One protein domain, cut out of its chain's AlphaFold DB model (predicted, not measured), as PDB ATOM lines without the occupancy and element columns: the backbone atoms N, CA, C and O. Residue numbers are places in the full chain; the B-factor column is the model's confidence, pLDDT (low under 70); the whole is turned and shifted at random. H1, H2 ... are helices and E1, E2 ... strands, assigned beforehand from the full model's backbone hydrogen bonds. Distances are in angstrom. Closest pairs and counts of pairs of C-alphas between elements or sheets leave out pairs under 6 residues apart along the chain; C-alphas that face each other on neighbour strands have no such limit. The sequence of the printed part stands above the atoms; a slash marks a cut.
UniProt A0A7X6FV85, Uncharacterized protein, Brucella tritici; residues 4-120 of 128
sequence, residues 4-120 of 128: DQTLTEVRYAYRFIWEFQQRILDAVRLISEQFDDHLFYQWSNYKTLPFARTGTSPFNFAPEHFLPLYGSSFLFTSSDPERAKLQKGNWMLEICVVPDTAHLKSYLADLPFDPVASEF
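This is residues 4 to 120 of the 128 residues of an uncharacterized protein of Brucella tritici (UniProt A0A7X6FV85). A small three-stranded sheet, E1 E2 E3, has the last part of one long helix, H1, over one face, while the start of that helix sticks out as a free arm, residues 4 to 13. A short helix, H2, is set off from the sheet beyond E3, and a free tail, residues 111 to 120, follows it; a long loop after E1 folds back to pair briefly with that strand. The printed part has 117 residues, with two named helices and three named strands in the order H1 E1 E2 E3 H2; the sheet order is E1 - E2 - E3, all antiparallel. The class is mixed, helices and strands, though 58 residues, under half, are in named elements. The whole is only just loose, close to compact, with a radius of gyration of the C-alphas of 16.6 A, and elongated, spanning 60 by 32 by 26 A.

Begin with H1, residues 4 to 32, and look beyond it to E1, residues 38 to 45, E2, residues 72 to 78, and E3, residues 93 to 96. H1 is on their sheet at a height over the sheet of 13.5 A, in two layers, a helix on one face of a sheet. It lies over E2 and runs along the strands, at 21 degrees to E2 on the local plane. Its closest C-alphas to E3 are those of Val 28 and Ile 95, 6.9 A apart. The strands form a meander, each the antiparallel neighbour of the one before. In the hairpin of E1 and E2, at 156 degrees, find N 73 and O 44 within hydrogen-bond range at 2.8 A. In the hairpin of E2 and E3, at 175 degrees, N 76 and O 93 are 2.8 A apart. H2, residues 101 to 110, is not on the sheet and is apart from H1, E1 and E2. In H1 and H2 every O i to N i+4 pair is within hydrogen-bond range.

Find C-alpha 4 at (171.816, 129.199, 100.078); from there H1 runs 42.3 A to C-alpha 32 at (166.245, 170.896, 95.985). E1 measures 20.8 A, E2 20.4 A and E3 9.8 A. H2 covers 14.3 A and ends at C-alpha 110, (187.234, 166.910, 109.882).

The C-alphas farthest apart, those of Asp 4 and Lys 88, are 60.2 A apart. The printed part has no cut. The links E1 to E2, 26 residues, and E2 to E3, 14 residues, are long. Look for low confidence, pLDDT under 70, in residues 46 to 55, 66 to 68, 81 to 90 and 111 to 120; the mean of the printed part is 77.2.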
ATOM      1  N   ASP A   4     173.089 128.604 100.484       97.12
ATOM      2  CA  ASP A   4     171.816 129.199 100.078       97.12
ATOM      3  C   ASP A   4     171.368 130.326 101.025       97.12
ATOM      4  O   ASP A   4     170.995 131.415 100.585       97.12
ATOM      5  N   GLN A   5     171.525 130.112 102.337       96.38
ATOM      6  CA  GLN A   5     171.297 131.150 103.345       96.38
ATOM      7  C   GLN A   5     172.243 132.335 103.138       96.38
ATOM      8  O   GLN A   5     171.797 133.477 103.101       96.38
ATOM      9  N   THR A   6     173.537 132.076 102.936       96.44
ATOM     10  CA  THR A   6     174.527 133.132 102.690       96.44
ATOM     11  C   THR A   6     174.192 133.950 101.442       96.44
ATOM     12  O   THR A   6     174.213 135.175 101.486       96.44
ATOM     13  N   LEU A   7     173.846 133.299 100.328       96.38
ATOM     14  CA  LEU A   7     173.474 133.993  99.089       96.38
ATOM     15  C   LEU A   7     172.199 134.829  99.254       96.38
ATOM     16  O   LEU A   7     172.082 135.893  98.646       96.38
ATOM     17  N   THR A   8     171.261 134.362 100.073       96.50
ATOM     18  CA  THR A   8     170.021 135.080 100.380       96.50
ATOM     19  C   THR A   8     170.305 136.359 101.167       96.50
ATOM     20  O   THR A   8     169.878 137.436 100.754       96.50
ATOM     21  N   GLU A   9     171.117 136.274 102.223       96.44
ATOM     22  CA  GLU A   9     171.554 137.439 103.006       96.44
ATOM     23  C   GLU A   9     172.314 138.459 102.151       96.44
ATOM     24  O   GLU A   9     172.062 139.661 102.233       96.44
ATOM     25  N   VAL A  10     173.195 137.994 101.258       94.12
ATOM     26  CA  VAL A  10     173.914 138.873 100.326       94.12
ATOM     27  C   VAL A  10     172.934 139.645  99.438       94.12
ATOM     28  O   VAL A  10     173.071 140.859  99.290       94.12
ATOM     29  N   ARG A  11     171.907 138.990  98.880       93.50
ATOM     30  CA  ARG A  11     170.883 139.680  98.072       93.50
ATOM     31  C   ARG A  11     170.115 140.720  98.885       93.50
ATOM     32  O   ARG A  11     169.870 141.811  98.371       93.50
ATOM     33  N   TYR A  12     169.766 140.414 100.134       93.75
ATOM     34  CA  TYR A  12     169.114 141.383 101.016       93.75
ATOM     35  C   TYR A  12     170.011 142.581 101.315       93.75
ATOM     36  O   TYR A  12     169.535 143.713 101.246       93.75
ATOM     37  N   ALA A  13     171.306 142.364 101.543       90.38
ATOM     38  CA  ALA A  13     172.264 143.446 101.740       90.38
ATOM     39  C   ALA A  13     172.363 144.360 100.505       90.38
ATOM     40  O   ALA A  13     172.279 145.581 100.636       90.38
ATOM     41  N   TYR A  14     172.459 143.794  99.295       87.19
ATOM     42  CA  TYR A  14     172.459 144.586  98.059       87.19
ATOM     43  C   TYR A  14     171.156 145.364  97.865       87.19
ATOM     44  O   TYR A  14     171.195 146.540  97.502       87.19
ATOM     45  N   ARG A  15     170.001 144.740  98.139       89.44
ATOM     46  CA  ARG A  15     168.708 145.428  98.047       89.44
ATOM     47  C   ARG A  15     168.619 146.572  99.049       89.44
ATOM     48  O   ARG A  15     168.172 147.651  98.685       89.44
ATOM     49  N   PHE A  16     169.077 146.359 100.277       87.69
ATOM     50  CA  PHE A  16     169.106 147.390 101.307       87.69
ATOM     51  C   PHE A  16     169.958 148.595 100.889       87.69
ATOM     52  O   PHE A  16     169.506 149.732 101.007       87.69
ATOM     53  N   ILE A  17     171.155 148.356 100.341       85.50
ATOM     54  CA  ILE A  17     172.024 149.425  99.829       85.50
ATOM     55  C   ILE A  17     171.324 150.198  98.706       85.50
ATOM     56  O   ILE A  17     171.349 151.428  98.709       85.50
ATOM     57  N   TRP A  18     170.677 149.493  97.776       86.50
ATOM     58  CA  TRP A  18     169.950 150.112  96.668       86.50
ATOM     59  C   TRP A  18     168.809 151.016  97.158       86.50
ATOM     60  O   TRP A  18     168.744 152.183  96.777       86.50
ATOM     61  N   GLU A  19     167.956 150.515  98.059       88.62
ATOM     62  CA  GLU A  19     166.833 151.282  98.624       88.62
ATOM     63  C   GLU A  19     167.330 152.511  99.395       88.62
ATOM     64  O   GLU A  19     166.768 153.600  99.288       88.62
ATOM     65  N   PHE A  20     168.424 152.360 100.146       87.12
ATOM     66  CA  PHE A  20     169.045 153.460 100.872       87.12
ATOM     67  C   PHE A  20     169.539 154.563  99.925       87.12
ATOM     68  O   PHE A  20     169.254 155.741 100.145       87.12
ATOM     69  N   GLN A  21     170.244 154.195  98.853       87.50
ATOM     70  CA  GLN A  21     170.728 155.151  97.854       87.50
ATOM     71  C   GLN A  21     169.572 155.850  97.130       87.50
ATOM     72  O   GLN A  21     169.599 157.074  96.993       87.50
ATOM     73  N   GLN A  22     168.544 155.101  96.719       88.31
ATOM     74  CA  GLN A  22     167.345 155.664  96.097       88.31
ATOM     75  C   GLN A  22     166.688 156.689  97.025       88.31
ATOM     76  O   GLN A  22     166.411 157.815  96.618       88.31
ATOM     77  N   ARG A  23     166.518 156.337  98.305       89.62
ATOM     78  CA  ARG A  23     165.892 157.216  99.291       89.62
ATOM     79  C   ARG A  23     166.677 158.505  99.519       89.62
ATOM     80  O   ARG A  23     166.062 159.548  99.731       89.62
ATOM     81  N   ILE A  24     168.009 158.447  99.471       89.25
ATOM     82  CA  ILE A  24     168.858 159.644  99.521       89.25
ATOM     83  C   ILE A  24     168.592 160.537  98.316       89.25
ATOM     84  O   ILE A  24     168.337 161.723  98.497       89.25
ATOM     85  N   LEU A  25     168.645 159.984  97.101       89.31
ATOM     86  CA  LEU A  25     168.448 160.767  95.882       89.31
ATOM     87  C   LEU A  25     167.062 161.413  95.857       89.31
ATOM     88  O   LEU A  25     166.960 162.598  95.549       89.31
ATOM     89  N   ASP A  26     166.027 160.677  96.266       90.62
ATOM     90  CA  ASP A  26     164.668 161.203  96.393       90.62
ATOM     91  C   ASP A  26     164.604 162.348  97.413       90.62
ATOM     92  O   ASP A  26     164.022 163.392  97.134       90.62
ATOM     93  N   ALA A  27     165.217 162.189  98.590       91.25
ATOM     94  CA  ALA A  27     165.205 163.217  99.630       91.25
ATOM     95  C   ALA A  27     165.951 164.486  99.196       91.25
ATOM     96  O   ALA A  27     165.440 165.592  99.357       91.25
ATOM     97  N   VAL A  28     167.142 164.330  98.616       90.38
ATOM     98  CA  VAL A  28     167.948 165.448  98.112       90.38
ATOM     99  C   VAL A  28     167.197 166.170  96.994       90.38
ATOM    100  O   VAL A  28     167.148 167.399  96.992       90.38
ATOM    101  N   ARG A  29     166.553 165.421  96.091       88.38
ATOM    102  CA  ARG A  29     165.705 165.975  95.036       88.38
ATOM    103  C   ARG A  29     164.543 166.780  95.619       88.38
ATOM    104  O   ARG A  29     164.396 167.942  95.256       88.38
ATOM    105  N   LEU A  30     163.785 166.206  96.553       91.25
ATOM    106  CA  LEU A  30     162.644 166.871  97.194       91.25
ATOM    107  C   LEU A  30     163.043 168.175  97.892       91.25
ATOM    108  O   LEU A  30     162.315 169.159  97.800       91.25
ATOM    109  N   ILE A  31     164.194 168.192  98.575       89.19
ATOM    110  CA  ILE A  31     164.730 169.410  99.196       89.19
ATOM    111  C   ILE A  31     165.110 170.424  98.114       89.19
ATOM    112  O   ILE A  31     164.746 171.588  98.228       89.19
ATOM    113  N   SER A  32     165.809 169.995  97.059       85.44
ATOM    114  CA  SER A  32     166.245 170.896  95.985       85.44
ATOM    115  C   SER A  32     165.082 171.518  95.211       85.44
ATOM    116  O   SER A  32     165.151 172.685  94.853       85.44
ATOM    117  N   GLU A  33     163.985 170.778  95.025       87.00
ATOM    118  CA  GLU A  33     162.769 171.254  94.353       87.00
ATOM    119  C   GLU A  33     162.036 172.352  95.149       87.00
ATOM    120  O   GLU A  33     161.114 172.959  94.620       87.00
ATOM    121  N   GLN A  34     162.434 172.642  96.398       88.75
ATOM    122  CA  GLN A  34     161.923 173.797  97.150       88.75
ATOM    123  C   GLN A  34     162.596 175.126  96.758       88.75
ATOM    124  O   GLN A  34     162.220 176.171  97.291       88.75
ATOM    125  N   PHE A  35     163.600 175.097  95.875       83.81
ATOM    126  CA  PHE A  35     164.398 176.260  95.491       83.81
ATOM    127  C   PHE A  35     164.375 176.450  93.969       83.81
ATOM    128  O   PHE A  35     165.094 175.779  93.229       83.81
ATOM    129  N   ASP A  36     163.535 177.376  93.504       78.31
ATOM    130  CA  ASP A  36     163.244 177.583  92.079       78.31
ATOM    131  C   ASP A  36     164.435 178.137  91.268       78.31
ATOM    132  O   ASP A  36     164.485 177.988  90.046       78.31
ATOM    133  N   ASP A  37     165.396 178.796  91.923       79.25
ATOM    134  CA  ASP A  37     166.512 179.505  91.289       79.25
ATOM    135  C   ASP A  37     167.836 178.719  91.255       79.25
ATOM    136  O   ASP A  37     168.848 179.231  90.747       79.25
ATOM    137  N   HIS A  38     167.828 177.460  91.716       77.56
ATOM    138  CA  HIS A  38     169.044 176.670  91.927       77.56
ATOM    139  C   HIS A  38     169.112 175.425  91.063       77.56
ATOM    140  O   HIS A  38     168.172 174.652  90.913       77.56
ATOM    141  N   LEU A  39     170.304 175.202  90.518       84.19
ATOM    142  CA  LEU A  39     170.622 174.037  89.716       84.19
ATOM    143  C   LEU A  39     171.684 173.205  90.415       84.19
ATOM    144  O   LEU A  39     172.605 173.721  91.054       84.19
ATOM    145  N   PHE A  40     171.566 171.892  90.240       86.50
ATOM    146  CA  PHE A  40     172.604 170.963  90.643       86.50
ATOM    147  C   PHE A  40     173.941 171.345  89.991       86.50
ATOM    148  O   PHE A  40     174.024 171.489  88.769       86.50
ATOM    149  N   TYR A  41     174.988 171.484  90.802       82.62
ATOM    150  CA  TYR A  41     176.304 171.917  90.339       82.62
ATOM    151  C   TYR A  41     177.330 170.786  90.392       82.62
ATOM    152  O   TYR A  41     177.919 170.411  89.373       82.62
ATOM    153  N   GLN A  42     177.535 170.221  91.578       85.00
ATOM    154  CA  GLN A  42     178.497 169.147  91.796       85.00
ATOM    155  C   GLN A  42     178.090 168.293  92.989       85.00
ATOM    156  O   GLN A  42     177.304 168.705  93.839       85.00
ATOM    157  N   TRP A  43     178.688 167.116  93.081       85.44
ATOM    158  CA  TRP A  43     178.599 166.285  94.270       85.44
ATOM    159  C   TRP A  43     179.937 165.617  94.553       85.44
ATOM    160  O   TRP A  43     180.773 165.451  93.658       85.44
ATOM    161  N   SER A  44     180.152 165.239  95.806       80.25
ATOM    162  CA  SER A  44     181.336 164.496  96.227       80.25
ATOM    163  C   SER A  44     180.982 163.517  97.336       80.25
ATOM    164  O   SER A  44     179.977 163.689  98.021       80.25
ATOM    165  N   ASN A  45     181.800 162.484  97.514       78.25
ATOM    166  CA  ASN A  45     181.778 161.694  98.735       78.25
ATOM    167  C   ASN A  45     182.961 162.138  99.597       78.25
ATOM    168  O   ASN A  45     184.110 162.102  99.155       78.25
ATOM    169  N   TYR A  46     182.660 162.587 100.812       64.88
ATOM    170  CA  TYR A  46     183.606 163.251 101.704       64.88
ATOM    171  C   TYR A  46     184.829 162.395 102.088       64.88
ATOM    172  O   TYR A  46     185.881 162.951 102.388       64.88
ATOM    173  N   LYS A  47     184.736 161.052 102.042       62.03
ATOM    174  CA  LYS A  47     185.882 160.157 102.310       62.03
ATOM    175  C   LYS A  47     186.720 159.845 101.077       62.03
ATOM    176  O   LYS A  47     187.838 159.352 101.211       62.03
ATOM    177  N   THR A  48     186.200 160.083  99.877       56.81
ATOM    178  CA  THR A  48     186.945 159.855  98.636       56.81
ATOM    179  C   THR A  48     187.515 161.182  98.145       56.81
ATOM    180  O   THR A  48     186.867 161.915  97.402       56.81
ATOM    181  N   LEU A  49     188.739 161.501  98.569       57.00
ATOM    182  CA  LEU A  49     189.550 162.584  97.997       57.00
ATOM    183  C   LEU A  49     189.722 162.418  96.464       57.00
ATOM    184  O   LEU A  49     189.898 161.286  96.010       57.00
ATOM    185  N   PRO A  50     189.834 163.498  95.656       51.94
ATOM    186  CA  PRO A  50     189.265 164.835  95.818       51.94
ATOM    187  C   PRO A  50     188.576 165.315  94.518       51.94
ATOM    188  O   PRO A  50     188.704 166.475  94.134       51.94
ATOM    189  N   PHE A  51     187.898 164.437  93.779       53.16
ATOM    190  CA  PHE A  51     187.212 164.865  92.557       53.16
ATOM    191  C   PHE A  51     185.735 165.077  92.852       53.16
ATOM    192  O   PHE A  51     184.938 164.138  92.807       53.16
ATOM    193  N   ALA A  52     185.378 166.330  93.142       59.72
ATOM    194  CA  ALA A  52     184.003 166.769  92.974       59.72
ATOM    195  C   ALA A  52     183.589 166.421  91.540       59.72
ATOM    196  O   ALA A  52     184.244 166.813  90.571       59.72
ATOM    197  N   ARG A  53     182.543 165.608  91.397       63.34
ATOM    198  CA  ARG A  53     182.051 165.200  90.085       63.34
ATOM    199  C   ARG A  53     181.180 166.324  89.551       63.34
ATOM    200  O   ARG A  53     179.978 166.374  89.805       63.34
ATOM    201  N   THR A  54     181.808 167.252  88.841       61.91
ATOM    202  CA  THR A  54     181.109 168.324  88.133       61.91
ATOM    203  C   THR A  54     180.411 167.744  86.900       61.91
ATOM    204  O   THR A  54     181.003 166.982  86.139       61.91
ATOM    205  N   GLY A  55     179.135 168.077  86.695       62.12
ATOM    206  CA  GLY A  55     178.398 167.747  85.466       62.12
ATOM    207  C   GLY A  55     177.757 166.353  85.381       62.12
ATOM    208  O   GLY A  55     176.834 166.176  84.589       62.12
ATOM    209  N   THR A  56     178.146 165.371  86.204       72.88
ATOM    210  CA  THR A  56     177.405 164.097  86.313       72.88
ATOM    211  C   THR A  56     176.381 164.187  87.438       72.88
ATOM    212  O   THR A  56     176.694 163.897  88.592       72.88
ATOM    213  N   SER A  57     175.161 164.596  87.090       78.88
ATOM    214  CA  SER A  57     174.034 164.626  88.024       78.88
ATOM    215  C   SER A  57     173.643 163.211  88.450       78.88
ATOM    216  O   SER A  57     173.284 162.408  87.585       78.88
ATOM    217  N   PRO A  58     173.662 162.891  89.754       78.00
ATOM    218  CA  PRO A  58     173.291 161.569  90.225       78.00
ATOM    219  C   PRO A  58     171.787 161.281  90.128       78.00
ATOM    220  O   PRO A  58     171.381 160.127  90.162       78.00
ATOM    221  N   PHE A  59     170.964 162.306  89.902       80.69
ATOM    222  CA  PHE A  59     169.512 162.176  89.739       80.69
ATOM    223  C   PHE A  59     169.084 161.570  88.394       80.69
ATOM    224  O   PHE A  59     167.919 161.222  88.227       80.69
ATOM    225  N   ASN A  60     170.007 161.458  87.433       80.69
ATOM    226  CA  ASN A  60     169.713 161.003  86.070       80.69
ATOM    227  C   ASN A  60     170.112 159.543  85.805       80.69
ATOM    228  O   ASN A  60     169.978 159.074  84.676       80.69
ATOM    229  N   PHE A  61     170.633 158.828  86.804       77.56
ATOM    230  CA  PHE A  61     171.106 157.453  86.648       77.56
ATOM    231  C   PHE A  61     170.490 156.554  87.716       77.56
ATOM    232  O   PHE A  61     170.079 157.027  88.775       77.56
ATOM    233  N   ALA A  62     170.453 155.246  87.450       74.44
ATOM    234  CA  ALA A  62     170.054 154.287  88.472       74.44
ATOM    235  C   ALA A  62     171.044 154.329  89.660       74.44
ATOM    236  O   ALA A  62     172.245 154.521  89.436       74.44
ATOM    237  N   PRO A  63     170.576 154.126  90.908       72.50
ATOM    238  CA  PRO A  63     171.413 154.217  92.110       72.50
ATOM    239  C   PRO A  63     172.694 153.373  92.051       72.50
ATOM    240  O   PRO A  63     173.754 153.810  92.491       72.50
ATOM    241  N   GLU A  64     172.620 152.206  91.403       71.12
ATOM    242  CA  GLU A  64     173.733 151.274  91.183       71.12
ATOM    243  C   GLU A  64     174.940 151.856  90.429       71.12
ATOM    244  O   GLU A  64     176.045 151.326  90.545       71.12
ATOM    245  N   HIS A  65     174.767 152.952  89.683       70.25
ATOM    246  CA  HIS A  65     175.870 153.640  89.005       70.25
ATOM    247  C   HIS A  65     176.745 154.466  89.955       70.25
ATOM    248  O   HIS A  65     177.817 154.941  89.557       70.25
ATOM    249  N   PHE A  66     176.316 154.646  91.203       67.69
ATOM    250  CA  PHE A  66     177.044 155.411  92.199       67.69
ATOM    251  C   PHE A  66     177.631 154.486  93.262       67.69
ATOM    252  O   PHE A  66     176.985 153.565  93.765       67.69
ATOM    253  N   LEU A  67     178.890 154.755  93.632       65.56
ATOM    254  CA  LEU A  67     179.435 154.240  94.888       65.56
ATOM    255  C   LEU A  67     178.506 154.680  96.023       65.56
ATOM    256  O   LEU A  67     177.873 155.733  95.890       65.56
ATOM    257  N   PRO A  68     178.417 153.916  97.128       69.94
ATOM    258  CA  PRO A  68     177.451 154.218  98.164       69.94
ATOM    259  C   PRO A  68     177.499 155.692  98.554       69.94
ATOM    260  O   PRO A  68     178.560 156.212  98.904       69.94
ATOM    261  N   LEU A  69     176.343 156.355  98.501       77.12
ATOM    262  CA  LEU A  69     176.153 157.764  98.869       77.12
ATOM    263  C   LEU A  69     176.300 157.991 100.394       77.12
ATOM    264  O   LEU A  69     175.749 158.923 100.969       77.12
ATOM    265  N   TYR A  70     177.041 157.116 101.079       77.00
ATOM    266  CA  TYR A  70     177.428 157.256 102.474       77.00
ATOM    267  C   TYR A  70     178.384 158.436 102.602       77.00
ATOM    268  O   TYR A  70     179.522 158.351 102.135       77.00
ATOM    269  N   GLY A  71     177.936 159.524 103.229       77.25
ATOM    270  CA  GLY A  71     178.770 160.714 103.358       77.25
ATOM    271  C   GLY A  71     178.873 161.533 102.076       77.25
ATOM    272  O   GLY A  71     179.900 162.144 101.789       77.25
ATOM    273  N   SER A  72     177.848 161.503 101.233       83.12
ATOM    274  CA  SER A  72     177.830 162.356 100.051       83.12
ATOM    275  C   SER A  72     177.398 163.778 100.396       83.12
ATOM    276  O   SER A  72     176.454 163.964 101.163       83.12
ATOM    277  N   SER A  73     178.035 164.756  99.765       85.31
ATOM    278  CA  SER A  73     177.578 166.140  99.707       85.31
ATOM    279  C   SER A  73     177.111 166.479  98.290       85.31
ATOM    280  O   SER A  73     177.786 166.136  97.311       85.31
ATOM    281  N   PHE A  74     175.963 167.150  98.184       87.19
ATOM    282  CA  PHE A  74     175.398 167.670  96.939       87.19
ATOM    283  C   PHE A  74     175.329 169.189  97.013       87.19
ATOM    284  O   PHE A  74     174.683 169.738  97.905       87.19
ATOM    285  N   LEU A  75     175.965 169.856  96.056       86.44
ATOM    286  CA  LEU A  75     176.025 171.305  95.973       86.44
ATOM    287  C   LEU A  75     175.118 171.808  94.851       86.44
ATOM    288  O   LEU A  75     175.239 171.392  93.693       86.44
ATOM    289  N   PHE A  76     174.258 172.753  95.206       86.19
ATOM    290  CA  PHE A  76     173.383 173.484  94.306       86.19
ATOM    291  C   PHE A  76     173.764 174.961  94.315       86.19
ATOM    292  O   PHE A  76     174.063 175.548  95.359       86.19
ATOM    293  N   THR A  77     173.750 175.566  93.135       84.94
ATOM    294  CA  THR A  77     174.148 176.961  92.918       84.94
ATOM    295  C   THR A  77     173.111 177.675  92.067       84.94
ATOM    296  O   THR A  77     172.345 177.020  91.363       84.94
ATOM    297  N   SER A  78     173.154 179.006  92.052       80.00
ATOM    298  CA  SER A  78     172.340 179.818  91.144       80.00
ATOM    299  C   SER A  78     172.466 179.368  89.679       80.00
ATOM    300  O   SER A  78     173.520 178.894  89.237       80.00
ATOM    301  N   SER A  79     171.388 179.552  88.920       75.94
ATOM    302  CA  SER A  79     171.330 179.352  87.466       75.94
ATOM    303  C   SER A  79     172.186 180.334  86.641       75.94
ATOM    304  O   SER A  79     172.348 180.123  85.437       75.94
ATOM    305  N   ASP A  80     172.783 181.355  87.268       74.75
ATOM    306  CA  ASP A  80     173.658 182.347  86.628       74.75
ATOM    307  C   ASP A  80     174.814 181.683  85.829       74.75
ATOM    308  O   ASP A  80     175.518 180.806  86.348       74.75
ATOM    309  N   PRO A  81     175.060 182.077  84.563       68.75
ATOM    310  CA  PRO A  81     176.246 181.668  83.806       68.75
ATOM    311  C   PRO A  81     177.576 181.945  84.525       68.75
ATOM    312  O   PRO A  81     178.532 181.187  84.370       68.75
ATOM    313  N   GLU A  82     177.633 182.992  85.349       69.25
ATOM    314  CA  GLU A  82     178.794 183.391  86.147       69.25
ATOM    315  C   GLU A  82     178.796 182.765  87.553       69.25
ATOM    316  O   GLU A  82     179.603 183.160  88.392       69.25
ATOM    317  N   ARG A  83     177.958 181.749  87.826       66.75
ATOM    318  CA  ARG A  83     177.829 181.067  89.137       66.75
ATOM    319  C   ARG A  83     179.131 180.541  89.744       66.75
ATOM    320  O   ARG A  83     179.208 180.351  90.952       66.75
ATOM    321  N   ALA A  84     180.151 180.299  88.920       63.34
ATOM    322  CA  ALA A  84     181.481 179.915  89.390       63.34
ATOM    323  C   ALA A  84     182.196 181.057  90.142       63.34
ATOM    324  O   ALA A  84     183.117 180.812  90.918       63.34
ATOM    325  N   LYS A  85     181.780 182.309  89.923       66.31
ATOM    326  CA  LYS A  85     182.237 183.479  90.666       66.31
ATOM    327  C   LYS A  85     181.267 183.696  91.824       66.31
ATOM    328  O   LYS A  85     180.102 184.023  91.619       66.31
ATOM    329  N   LEU A  86     181.747 183.515  93.053       62.25
ATOM    330  CA  LEU A  86     180.987 183.836  94.262       62.25
ATOM    331  C   LEU A  86     180.702 185.344  94.285       62.25
ATOM    332  O   LEU A  86     181.579 186.145  94.611       62.25
ATOM    333  N   GLN A  87     179.490 185.741  93.898       63.69
ATOM    334  CA  GLN A  87     179.049 187.132  93.934       63.69
ATOM    335  C   GLN A  87     178.185 187.395  95.167       63.69
ATOM    336  O   GLN A  87     177.492 186.519  95.681       63.69
ATOM    337  N   LYS A  88     178.214 188.635  95.655       63.06
ATOM    338  CA  LYS A  88     177.410 189.054  96.804       63.06
ATOM    339  C   LYS A  88     175.919 188.979  96.455       63.06
ATOM    340  O   LYS A  88     175.479 189.676  95.550       63.06
ATOM    341  N   GLY A  89     175.161 188.188  97.212       64.94
ATOM    342  CA  GLY A  89     173.742 187.907  96.948       64.94
ATOM    343  C   GLY A  89     173.501 186.516  96.356       64.94
ATOM    344  O   GLY A  89     172.402 185.991  96.503       64.94
ATOM    345  N   ASN A  90     174.538 185.882  95.799       66.06
ATOM    346  CA  ASN A  90     174.481 184.474  95.426       66.06
ATOM    347  C   ASN A  90     174.651 183.632  96.688       66.06
ATOM    348  O   ASN A  90     175.600 183.814  97.453       66.06
ATOM    349  N   TRP A  91     173.726 182.707  96.898       70.62
ATOM    350  CA  TRP A  91     173.770 181.748  97.989       70.62
ATOM    351  C   TRP A  91     173.867 180.334  97.411       70.62
ATOM    352  O   TRP A  91     173.435 180.077  96.283       70.62
ATOM    353  N   MET A  92     174.490 179.431  98.163       80.56
ATOM    354  CA  MET A  92     174.650 178.030  97.785       80.56
ATOM    355  C   MET A  92     173.905 177.146  98.775       80.56
ATOM    356  O   MET A  92     173.865 177.456  99.966       80.56
ATOM    357  N   LEU A  93     173.374 176.033  98.283       83.69
ATOM    358  CA  LEU A  93     172.805 174.986  99.117       83.69
ATOM    359  C   LEU A  93     173.703 173.760  99.051       83.69
ATOM    360  O   LEU A  93     173.901 173.193  97.977       83.69
ATOM    361  N   GLU A  94     174.205 173.337 100.202       85.62
ATOM    362  CA  GLU A  94     174.905 172.068 100.348       85.62
ATOM    363  C   GLU A  94     174.047 171.111 101.181       85.62
ATOM    364  O   GLU A  94     173.635 171.440 102.294       85.62
ATOM    365  N   ILE A  95     173.756 169.929 100.634       86.25
ATOM    366  CA  ILE A  95     173.043 168.862 101.341       86.25
ATOM    367  C   ILE A  95     174.038 167.749 101.652       86.25
ATOM    368  O   ILE A  95     174.458 167.015 100.757       86.25
ATOM    369  N   CYS A  96     174.386 167.618 102.932       84.94
ATOM    370  CA  CYS A  96     175.311 166.609 103.436       84.94
ATOM    371  C   CYS A  96     174.548 165.409 104.001       84.94
ATOM    372  O   CYS A  96     173.765 165.529 104.943       84.94
ATOM    373  N   VAL A  97     174.801 164.230 103.442       85.25
ATOM    374  CA  VAL A  97     174.156 162.982 103.845       85.25
ATOM    375  C   VAL A  97     175.052 162.224 104.801       85.25
ATOM    376  O   VAL A  97     176.142 161.795 104.434       85.25
ATOM    377  N   VAL A  98     174.556 161.989 106.010       82.94
ATOM    378  CA  VAL A  98     175.287 161.270 107.048       82.94
ATOM    379  C   VAL A  98     174.522 159.990 107.416       82.94
ATOM    380  O   VAL A  98     173.384 160.085 107.868       82.94
ATOM    381  N   PRO A  99     175.106 158.792 107.215       78.69
ATOM    382  CA  PRO A  99     174.422 157.516 107.417       78.69
ATOM    383  C   PRO A  99     174.193 157.163 108.888       78.69
ATOM    384  O   PRO A  99     173.215 156.491 109.201       78.69
ATOM    385  N   ASP A 100     175.082 157.587 109.791       82.25
ATOM    386  CA  ASP A 100     174.989 157.279 111.217       82.25
ATOM    387  C   ASP A 100     175.689 158.330 112.100       82.25
ATOM    388  O   ASP A 100     176.407 159.218 111.634       82.25
ATOM    389  N   THR A 101     175.480 158.235 113.415       81.94
ATOM    390  CA  THR A 101     176.028 159.193 114.391       81.94
ATOM    391  C   THR A 101     177.543 159.096 114.578       81.94
ATOM    392  O   THR A 101     178.167 160.085 114.964       81.94
ATOM    393  N   ALA A 102     178.165 157.943 114.320       79.88
ATOM    394  CA  ALA A 102     179.618 157.802 114.374       79.88
ATOM    395  C   ALA A 102     180.271 158.493 113.168       79.88
ATOM    396  O   ALA A 102     181.274 159.195 113.301       79.88
ATOM    397  N   HIS A 103     179.644 158.366 112.004       74.06
ATOM    398  CA  HIS A 103     180.002 159.047 110.776       74.06
ATOM    399  C   HIS A 103     179.823 160.560 110.900       74.06
ATOM    400  O   HIS A 103     180.701 161.299 110.462       74.06
ATOM    401  N   LEU A 104     178.753 161.016 111.569       77.38
ATOM    402  CA  LEU A 104     178.554 162.431 111.890       77.38
ATOM    403  C   LEU A 104     179.710 162.983 112.722       77.38
ATOM    404  O   LEU A 104     180.265 164.022 112.390       77.38
ATOM    405  N   LYS A 105     180.102 162.270 113.783       79.31
ATOM    406  CA  LYS A 105     181.218 162.679 114.647       79.31
ATOM    407  C   LYS A 105     182.531 162.791 113.875       79.31
ATOM    408  O   LYS A 105     183.263 163.748 114.086       79.31
ATOM    409  N   SER A 106     182.808 161.835 112.986       75.81
ATOM    410  CA  SER A 106     183.981 161.882 112.103       75.81
ATOM    411  C   SER A 106     183.925 163.093 111.175       75.81
ATOM    412  O   SER A 106     184.887 163.840 111.115       75.81
ATOM    413  N   TYR A 107     182.791 163.318 110.505       71.75
ATOM    414  CA  TYR A 107     182.609 164.455 109.603       71.75
ATOM    415  C   TYR A 107     182.816 165.798 110.319       71.75
ATOM    416  O   TYR A 107     183.587 166.626 109.852       71.75
ATOM    417  N   LEU A 108     182.184 165.991 111.481       75.62
ATOM    418  CA  LEU A 108     182.308 167.223 112.267       75.62
ATOM    419  C   LEU A 108     183.735 167.465 112.778       75.62
ATOM    420  O   LEU A 108     184.138 168.614 112.912       75.62
ATOM    421  N   ALA A 109     184.496 166.405 113.065       77.69
ATOM    422  CA  ALA A 109     185.893 166.525 113.478       77.69
ATOM    423  C   ALA A 109     186.819 166.952 112.325       77.69
ATOM    424  O   ALA A 109     187.833 167.600 112.571       77.69
ATOM    425  N   ASP A 110     186.462 166.598 111.087       70.75
ATOM    426  CA  ASP A 110     187.234 166.910 109.882       70.75
ATOM    427  C   ASP A 110     186.870 168.284 109.279       70.75
ATOM    428  O   ASP A 110     187.578 168.773 108.394       70.75
ATOM    429  N   LEU A 111     185.787 168.930 109.738       64.75
ATOM    430  CA  LEU A 111     185.394 170.256 109.263       64.75
ATOM    431  C   LEU A 111     186.388 171.330 109.744       64.75
ATOM    432  O   LEU A 111     186.526 171.550 110.947       64.75
ATOM    433  N   PRO A 112     187.047 172.067 108.828       58.44
ATOM    434  CA  PRO A 112     188.033 173.083 109.196       58.44
ATOM    435  C   PRO A 112     187.407 174.346 109.815       58.44
ATOM    436  O   PRO A 112     188.128 175.166 110.382       58.44
ATOM    437  N   PHE A 113     186.088 174.523 109.696       57.28
ATOM    438  CA  PHE A 113     185.338 175.661 110.223       57.28
ATOM    439  C   PHE A 113     183.841 175.312 110.236       57.28
ATOM    440  O   PHE A 113     183.292 174.975 109.189       57.28
ATOM    441  N   ASP A 114     183.191 175.388 111.398       54.38
ATOM    442  CA  ASP A 114     181.728 175.407 111.512       54.38
ATOM    443  C   ASP A 114     181.312 176.879 111.647       54.38
ATOM    444  O   ASP A 114     181.441 177.442 112.741       54.38
ATOM    445  N   PRO A 115     180.934 177.570 110.554       52.81
ATOM    446  CA  PRO A 115     180.455 178.933 110.678       52.81
ATOM    447  C   PRO A 115     179.147 178.900 111.459       52.81
ATOM    448  O   PRO A 115     178.131 178.396 110.976       52.81
ATOM    449  N   VAL A 116     179.156 179.450 112.673       53.94
ATOM    450  CA  VAL A 116     177.955 179.491 113.501       53.94
ATOM    451  C   VAL A 116     176.889 180.250 112.715       53.94
ATOM    452  O   VAL A 116     177.091 181.404 112.353       53.94
ATOM    453  N   ALA A 117     175.743 179.619 112.444       52.47
ATOM    454  CA  ALA A 117     174.693 180.201 111.601       52.47
ATOM    455  C   ALA A 117     174.243 181.608 112.060       52.47
ATOM    456  O   ALA A 117     173.777 182.400 111.250       52.47
ATOM    457  N   SER A 118     174.430 181.940 113.345       55.09
ATOM    458  CA  SER A 118     174.183 183.271 113.914       55.09
ATOM    459  C   SER A 118     175.160 184.366 113.464       55.09
ATOM    460  O   SER A 118     174.874 185.543 113.665       55.09
ATOM    461  N   GLU A 119     176.317 184.010 112.903       52.94
ATOM    462  CA  GLU A 119     177.311 184.948 112.363       52.94
ATOM    463  C   GLU A 119     176.954 185.415 110.948       52.94
ATOM    464  O   GLU A 119     177.338 186.512 110.533       52.94
ATOM    465  N   PHE A 120     176.154 184.631 110.219       51.69
ATOM    466  CA  PHE A 120     175.520 185.100 108.997       51.69
ATOM    467  C   PHE A 120     174.325 185.969 109.389       51.69
ATOM    468  O   PHE A 120     173.291 185.481 109.838       51.69
TER     469      PHE A 120